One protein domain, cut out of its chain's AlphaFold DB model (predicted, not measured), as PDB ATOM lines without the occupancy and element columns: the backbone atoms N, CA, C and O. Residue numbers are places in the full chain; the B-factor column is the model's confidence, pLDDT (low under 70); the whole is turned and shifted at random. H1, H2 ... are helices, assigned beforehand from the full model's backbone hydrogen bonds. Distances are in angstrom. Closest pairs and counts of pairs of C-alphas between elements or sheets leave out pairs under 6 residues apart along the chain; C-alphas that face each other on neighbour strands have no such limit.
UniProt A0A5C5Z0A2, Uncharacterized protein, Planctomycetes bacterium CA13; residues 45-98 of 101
ATOM      1  N   ARG A  45     -27.002  18.172 -19.037       67.25
ATOM      2  CA  ARG A  45     -27.808  19.263 -19.600       67.25
ATOM      3  C   ARG A  45     -27.541  20.605 -18.920       67.25
ATOM      4  O   ARG A  45     -27.412  21.601 -19.622       67.25
ATOM      5  N   LEU A  46     -27.398  20.637 -17.593       71.00
ATOM      6  CA  LEU A  46     -27.148  21.877 -16.854       71.00
ATOM      7  C   LEU A  46     -25.795  22.494 -17.237       71.00
ATOM      8  O   LEU A  46     -25.700  23.699 -17.457       71.00
ATOM      9  N   ARG A  47     -24.765  21.656 -17.407       69.94
ATOM     10  CA  ARG A  47     -23.429  22.096 -17.842       69.94
ATOM     11  C   ARG A  47     -23.442  22.709 -19.242       69.94
ATOM     12  O   ARG A  47     -22.838  23.756 -19.453       69.94
ATOM     13  N   ILE A  48     -24.154  22.086 -20.185       74.38
ATOM     14  CA  ILE A  48     -24.254  22.583 -21.567       74.38
ATOM     15  C   ILE A  48     -25.019  23.912 -21.608       74.38
ATOM     16  O   ILE A  48     -24.603  24.831 -22.313       74.38
ATOM     17  N   THR A  49     -26.102  24.037 -20.836       81.12
ATOM     18  CA  THR A  49     -26.875  25.283 -20.753       81.12
ATOM     19  C   THR A  49     -26.034  26.430 -20.198       81.12
ATOM     20  O   THR A  49     -26.033  27.510 -20.786       81.12
ATOM     21  N   ILE A  50     -25.267  26.197 -19.126       82.00
ATOM     22  CA  ILE A  50     -24.382  27.217 -18.539       82.00
ATOM     23  C   ILE A  50     -23.280  27.619 -19.527       82.00
ATOM     24  O   ILE A  50     -23.045  28.809 -19.724       82.00
ATOM     25  N   GLY A  51     -22.645  26.651 -20.194       85.88
ATOM     26  CA  GLY A  51     -21.600  26.932 -21.183       85.88
ATOM     27  C   GLY A  51     -22.112  27.751 -22.370       85.88
ATOM     28  O   GLY A  51     -21.473  28.722 -22.774       85.88
ATOM     29  N   LYS A  52     -23.301  27.417 -22.888       87.25
ATOM     30  CA  LYS A  52     -23.959  28.205 -23.940       87.25
ATOM     31  C   LYS A  52     -24.269  29.623 -23.472       87.25
ATOM     32  O   LYS A  52     -23.987  30.567 -24.201       87.25
ATOM     33  N   LEU A  53     -24.820  29.774 -22.267       87.25
ATOM     34  CA  LEU A  53     -25.140  31.085 -21.706       87.25
ATOM     35  C   LEU A  53     -23.884  31.958 -21.584       87.25
ATOM     36  O   LEU A  53     -23.899  33.109 -22.012       87.25
ATOM     37  N   PHE A  54     -22.788  31.395 -21.068       87.31
ATOM     38  CA  PHE A  54     -21.516  32.100 -20.944       87.31
ATOM     39  C   PHE A  54     -20.982  32.552 -22.307       87.31
ATOM     40  O   PHE A  54     -20.660  33.726 -22.473       87.31
ATOM     41  N   LEU A  55     -20.984  31.662 -23.309       91.06
ATOM     42  CA  LEU A  55     -20.570  31.995 -24.674       91.06
ATOM     43  C   LEU A  55     -21.388  33.164 -25.246       91.06
ATOM     44  O   LEU A  55     -20.811  34.116 -25.772       91.06
ATOM     45  N   TYR A  56     -22.718  33.119 -25.121       86.50
ATOM     46  CA  TYR A  56     -23.584  34.195 -25.605       86.50
ATOM     47  C   TYR A  56     -23.290  35.527 -24.913       86.50
ATOM     48  O   TYR A  56     -23.220  36.554 -25.590       86.50
ATOM     49  N   ILE A  57     -23.078  35.521 -23.593       87.38
ATOM     50  CA  ILE A  57     -22.740  36.730 -22.831       87.38
ATOM     51  C   ILE A  57     -21.397  37.300 -23.304       87.38
ATOM     52  O   ILE A  57     -21.316  38.493 -23.595       87.38
ATOM     53  N   THR A  58     -20.361  36.466 -23.436       86.56
ATOM     54  CA  THR A  58     -19.025  36.913 -23.860       86.56
ATOM     55  C   THR A  58     -19.033  37.479 -25.278       86.56
ATOM     56  O   THR A  58     -18.502  38.567 -25.500       86.56
ATOM     57  N   VAL A  59     -19.668  36.790 -26.232       88.44
ATOM     58  CA  VAL A  59     -19.770  37.268 -27.622       88.44
ATOM     59  C   VAL A  59     -20.535  38.589 -27.677       88.44
ATOM     60  O   VAL A  59     -20.081  39.532 -28.321       88.44
ATOM     61  N   SER A  60     -21.649  38.697 -26.950       84.56
ATOM     62  CA  SER A  60     -22.444  39.932 -26.902       84.56
ATOM     63  C   SER A  60     -21.649  41.103 -26.319       84.56
ATOM     64  O   SER A  60     -21.685  42.201 -26.869       84.56
ATOM     65  N   ALA A  61     -20.884  40.872 -25.247       84.00
ATOM     66  CA  ALA A  61     -20.030  41.891 -24.641       84.00
ATOM     67  C   ALA A  61     -18.899  42.340 -25.584       84.00
ATOM     68  O   ALA A  61     -18.602  43.532 -25.668       84.00
ATOM     69  N   MET A  62     -18.297  41.408 -26.328       88.44
ATOM     70  CA  MET A  62     -17.252  41.732 -27.298       88.44
ATOM     71  C   MET A  62     -17.803  42.566 -28.463       88.44
ATOM     72  O   MET A  62     -17.224  43.593 -28.816       88.44
ATOM     73  N   VAL A  63     -18.953  42.173 -29.020       84.25
ATOM     74  CA  VAL A  63     -19.642  42.940 -30.071       84.25
ATOM     75  C   VAL A  63     -20.013  44.335 -29.565       84.25
ATOM     76  O   VAL A  63     -19.800  45.317 -30.273       84.25
ATOM     77  N   PHE A  64     -20.491  44.445 -28.323       79.00
ATOM     78  CA  PHE A  64     -20.782  45.731 -27.695       79.00
ATOM     79  C   PHE A  64     -19.544  46.632 -27.608       79.00
ATOM     80  O   PHE A  64     -19.618  47.803 -27.977       79.00
ATOM     81  N   ALA A  65     -18.403  46.098 -27.167       81.81
ATOM     82  CA  ALA A  65     -17.161  46.862 -27.080       81.81
ATOM     83  C   ALA A  65     -16.715  47.391 -28.455       81.81
ATOM     84  O   ALA A  65     -16.288  48.541 -28.557       81.81
ATOM     85  N   ILE A  66     -16.878  46.588 -29.514       84.94
ATOM     86  CA  ILE A  66     -16.561  46.987 -30.894       84.94
ATOM     87  C   ILE A  66     -17.505  48.086 -31.383       84.94
ATOM     88  O   ILE A  66     -17.042  49.110 -31.880       84.94
ATOM     89  N   LEU A  67     -18.818  47.903 -31.224       81.31
ATOM     90  CA  LEU A  67     -19.813  48.900 -31.633       81.31
ATOM     91  C   LEU A  67     -19.601  50.231 -30.903       81.31
ATOM     92  O   LEU A  67     -19.651  51.294 -31.522       81.31
ATOM     93  N   ARG A  68     -19.278  50.173 -29.608       78.06
ATOM     94  CA  ARG A  68     -18.925  51.351 -28.817       78.06
ATOM     95  C   ARG A  68     -17.655  52.031 -29.333       78.06
ATOM     96  O   ARG A  68     -17.648  53.247 -29.478       78.06
ATOM     97  N   ALA A  69     -16.604  51.271 -29.639       78.50
ATOM     98  CA  ALA A  69     -15.370  51.818 -30.207       78.50
ATOM     99  C   ALA A  69     -15.584  52.446 -31.599       78.50
ATOM    100  O   ALA A  69     -14.888  53.390 -31.958       78.50
ATOM    101  N   ALA A  70     -16.573  51.962 -32.355       82.44
ATOM    102  CA  ALA A  70     -16.972  52.509 -33.649       82.44
ATOM    103  C   ALA A  70     -17.868  53.766 -33.558       82.44
ATOM    104  O   ALA A  70     -18.294  54.276 -34.592       82.44
ATOM    105  N   GLY A  71     -18.167  54.272 -32.353       77.44
ATOM    106  CA  GLY A  71     -18.960  55.493 -32.159       77.44
ATOM    107  C   GLY A  71     -20.478  55.294 -32.245       77.44
ATOM    108  O   GLY A  71     -21.221  56.268 -32.354       77.44
ATOM    109  N   PHE A  72     -20.965  54.050 -32.182       72.25
ATOM    110  CA  PHE A  72     -22.396  53.765 -32.038       72.25
ATOM    111  C   PHE A  72     -22.844  53.985 -30.579       72.25
ATOM    112  O   PHE A  72     -23.107  53.039 -29.837       72.25
ATOM    113  N   ASP A  73     -22.970  55.244 -30.151       66.06
ATOM    114  CA  ASP A  73     -23.606  55.621 -28.876       66.06
ATOM    115  C   ASP A  73     -25.141  55.651 -29.032       66.06
ATOM    116  O   ASP A  73     -25.812  56.677 -28.919       66.06
ATOM    117  N   GLY A  74     -25.731  54.505 -29.375       59.09
ATOM    118  CA  GLY A  74     -27.170  54.392 -29.594       59.09
ATOM    119  C   GLY A  74     -27.932  54.162 -28.289       59.09
ATOM    120  O   GLY A  74     -27.914  53.051 -27.765       59.09
ATOM    121  N   LEU A  75     -28.688  55.163 -27.823       60.84
ATOM    122  CA  LEU A  75     -29.665  55.085 -26.715       60.84
ATOM    123  C   LEU A  75     -30.614  53.861 -26.815       60.84
ATOM    124  O   LEU A  75     -31.089  53.331 -25.815       60.84
ATOM    125  N   PHE A  76     -30.864  53.374 -28.033       58.12
ATOM    126  CA  PHE A  76     -31.661  52.173 -28.308       58.12
ATOM    127  C   PHE A  76     -30.977  50.864 -27.883       58.12
ATOM    128  O   PHE A  76     -31.654  49.897 -27.537       58.12
ATOM    129  N   PHE A  77     -29.645  50.819 -27.874       56.88
ATOM    130  CA  PHE A  77     -28.880  49.608 -27.576       56.88
ATOM    131  C   PHE A  77     -28.782  49.349 -26.067       56.88
ATOM    132  O   PHE A  77     -28.946  48.216 -25.622       56.88
ATOM    133  N   THR A  78     -28.613  50.396 -25.255       65.56
ATOM    134  CA  THR A  78     -28.704  50.316 -23.785       65.56
ATOM    135  C   THR A  78     -30.100  49.904 -23.318       65.56
ATOM    136  O   THR A  78     -30.225  49.129 -22.366       65.56
ATOM    137  N   LEU A  79     -31.153  50.340 -24.015       65.25
ATOM    138  CA  LEU A  79     -32.524  49.879 -23.771       65.25
ATOM    139  C   LEU A  79     -32.706  48.390 -24.108       65.25
ATOM    140  O   LEU A  79     -33.302  47.657 -23.323       65.25
ATOM    141  N   PHE A  80     -32.136  47.899 -25.211       66.12
ATOM    142  CA  PHE A  80     -32.194  46.471 -25.560       66.12
ATOM    143  C   PHE A  80     -31.398  45.584 -24.592       66.12
ATOM    144  O   PHE A  80     -31.876  44.530 -24.158       66.12
ATOM    145  N   VAL A  81     -30.195  46.022 -24.211       68.75
ATOM    146  CA  VAL A  81     -29.355  45.309 -23.241       68.75
ATOM    147  C   VAL A  81     -30.044  45.272 -21.880       68.75
ATOM    148  O   VAL A  81     -30.158  44.196 -21.304       68.75
ATOM    149  N   SER A  82     -30.594  46.391 -21.397       66.56
ATOM    150  CA  SER A  82     -31.345  46.424 -20.131       66.56
ATOM    151  C   SER A  82     -32.623  45.575 -20.173       66.56
ATOM    152  O   SER A  82     -32.897  44.843 -19.221       66.56
ATOM    153  N   ALA A  83     -33.356  45.563 -21.291       72.94
ATOM    154  CA  ALA A  83     -34.523  44.697 -21.471       72.94
ATOM    155  C   ALA A  83     -34.171  43.196 -21.423       72.94
ATOM    156  O   ALA A  83     -34.965  42.380 -20.953       72.94
ATOM    157  N   SER A  84     -32.952  42.825 -21.819       74.38
ATOM    158  CA  SER A  84     -32.460  41.441 -21.739       74.38
ATOM    159  C   SER A  84     -32.273  40.949 -20.293       74.38
ATOM    160  O   SER A  84     -32.256  39.741 -20.055       74.38
ATOM    161  N   PHE A  85     -32.208  41.852 -19.306       72.75
ATOM    162  CA  PHE A  85     -32.160  41.502 -17.878       72.75
ATOM    163  C   PHE A  85     -33.548  41.274 -17.252       72.75
ATOM    164  O   PHE A  85     -33.636  40.744 -16.144       72.75
ATOM    165  N   ILE A  86     -34.643  41.592 -17.948       79.25
ATOM    166  CA  ILE A  86     -36.018  41.323 -17.486       79.25
ATOM    167  C   ILE A  86     -36.263  39.823 -17.208       79.25
ATOM    168  O   ILE A  86     -36.776  39.500 -16.131       79.25
ATOM    169  N   PRO A  87     -35.903  38.877 -18.101       72.56
ATOM    170  CA  PRO A  87     -36.043  37.452 -17.804       72.56
ATOM    171  C   PRO A  87     -35.165  37.000 -16.627       72.56
ATOM    172  O   PRO A  87     -35.599  36.146 -15.856       72.56
ATOM    173  N   LEU A  88     -33.988  37.605 -16.428       72.56
ATOM    174  CA  LEU A  88     -33.130  37.324 -15.272       72.56
ATOM    175  C   LEU A  88     -33.788  37.782 -13.960       72.56
ATOM    176  O   LEU A  88     -33.822  37.027 -12.991       72.56
ATOM    177  N   ALA A  89     -34.386  38.975 -13.945       75.38
ATOM    178  CA  ALA A  89     -35.141  39.475 -12.798       75.38
ATOM    179  C   ALA A  89     -36.363  38.591 -12.480       75.38
ATOM    180  O   ALA A  89     -36.639  38.311 -11.312       75.38
ATOM    181  N   LYS A  90     -37.065  38.092 -13.508       76.38
ATOM    182  CA  LYS A  90     -38.142  37.103 -13.329       76.38
ATOM    183  C   LYS A  90     -37.629  35.797 -12.731       76.38
ATOM    184  O   LYS A  90     -38.279  35.265 -11.838       76.38
ATOM    185  N   LEU A  91     -36.474  35.306 -13.180       75.19
ATOM    186  CA  LEU A  91     -35.862  34.087 -12.653       75.19
ATOM    187  C   LEU A  91     -35.530  34.235 -11.159       75.19
ATOM    188  O   LEU A  91     -35.935  33.395 -10.361       75.19
ATOM    189  N   ILE A  92     -34.869  35.332 -10.776       78.12
ATOM    190  CA  ILE A  92     -34.531  35.646  -9.376       78.12
ATOM    191  C   ILE A  92     -35.799  35.713  -8.519       78.12
ATOM    192  O   ILE A  92     -35.863  35.113  -7.446       78.12
ATOM    193  N   ARG A  93     -36.843  36.391  -9.014       74.25
ATOM    194  CA  ARG A  93     -38.131  36.479  -8.316       74.25
ATOM    195  C   ARG A  93     -38.789  35.109  -8.154       74.25
ATOM    196  O   ARG A  93     -39.340  34.835  -7.096       74.25
ATOM    197  N   SER A  94     -38.690  34.244  -9.160       70.38
ATOM    198  CA  SER A  94     -39.236  32.886  -9.108       70.38
ATOM    199  C   SER A  94     -38.523  32.013  -8.070       70.38
ATOM    200  O   SER A  94     -39.189  31.275  -7.352       70.38
ATOM    201  N   PHE A  95     -37.197  32.135  -7.938       70.69
ATOM    202  CA  PHE A  95     -36.434  31.463  -6.878       70.69
ATOM    203  C   PHE A  95     -36.795  31.981  -5.482       70.69
ATOM    204  O   PHE A  95     -36.871  31.204  -4.538       70.69
ATOM    205  N   HIS A  96     -37.054  33.282  -5.352       65.75
ATOM    206  CA  HIS A  96     -37.430  33.878  -4.071       65.75
ATOM    207  C   HIS A  96     -38.879  33.555  -3.655       65.75
ATOM    208  O   HIS A  96     -39.195  33.559  -2.468       65.75
ATOM    209  N   GLN A  97     -39.773  33.310  -4.617       68.19
ATOM    210  CA  GLN A  97     -41.180  32.969  -4.365       68.19
ATOM    211  C   GLN A  97     -41.422  31.471  -4.168       68.19
ATOM    212  O   GLN A  97     -42.452  31.106  -3.613       68.19
ATOM    213  N   ASN A  98     -40.495  30.617  -4.605       54.81
ATOM    214  CA  ASN A  98     -40.587  29.172  -4.435       54.81
ATOM    215  C   ASN A  98     -39.301  28.658  -3.764       54.81
ATOM    216  O   ASN A  98     -38.460  28.043  -4.429       54.81
TER     217      ASN A  98
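AT A GLANCE: This is residues 45 to 98 of the 101 residues of an uncharacterized protein of Planctomycetes bacterium CA13 (UniProt A0A5C5Z0A2). Picture a narrow, open V: the long helix H1 makes one arm, and after a turn at residues 70 to 74 the chain folds back with the short helices H2 and H3, one after the other, as the second arm. The space between the arms is empty, and their far ends, residues 45 to 59 and residues 82 to 98, stand free. The printed part has 54 residues with three named helices, in the order H1, H2, H3, and no named strand; its class is all helix. The whole is loose, with a radius of gyration of the C-alphas of 14.3 A, and its outline is flat, spanning 44 by 24 by 9 A.

IN THESE COORDINATES: Find C-alpha 45 at (-27.808, 19.263, -19.600); from there H1, residues 45 to 69, runs 36.4 A to C-alpha 69 at (-15.370, 51.818, -30.207). Watch y rise along this helix. Next look at Leu 75, where H2 begins; it holds residues 75 to 83 and measures 12.6 A from first to last C-alpha. Then find Ile 86, the first residue of H3, which holds residues 86 to 97 and runs 16.4 A to C-alpha 97 at (-41.180, 32.969, -4.365).

HOW THE PARTS SIT: Begin with H1, the longest helix by residues, with 25; it touches no helix. Look from it across to H2: the two are near each other, with no pair of C-alphas within 8 A but 5 pairs within 10 A. Between them in the chain lie 5 residues, a tight link. Go on to H3, which follows H2 after a tight link of 2 residues; H2 and H3 meet only through their link. H1 and H3 are apart, with no C-alpha of the one within 8 A of the other. Check the backbone atoms of H1, H2 and H3, and you will find every O i to N i+4 pair within hydrogen-bond range.

THE WHOLE: The two C-alphas farthest apart are those of Ala 70 and Asn 98, at 44.2 A. Compare the first and last printed C-alphas, those of Arg 45 and Asn 98, which are 22.2 A apart. The printed part has no cut, and both links are tight. In the B-factor column the mean pLDDT of the printed part is 75.5; look for values under 70 at residue 45, residue 47, residues 73 to 82 and residues 96 to 98. H2 has a mean pLDDT of 65, against 82 for H1 and 73 for H3.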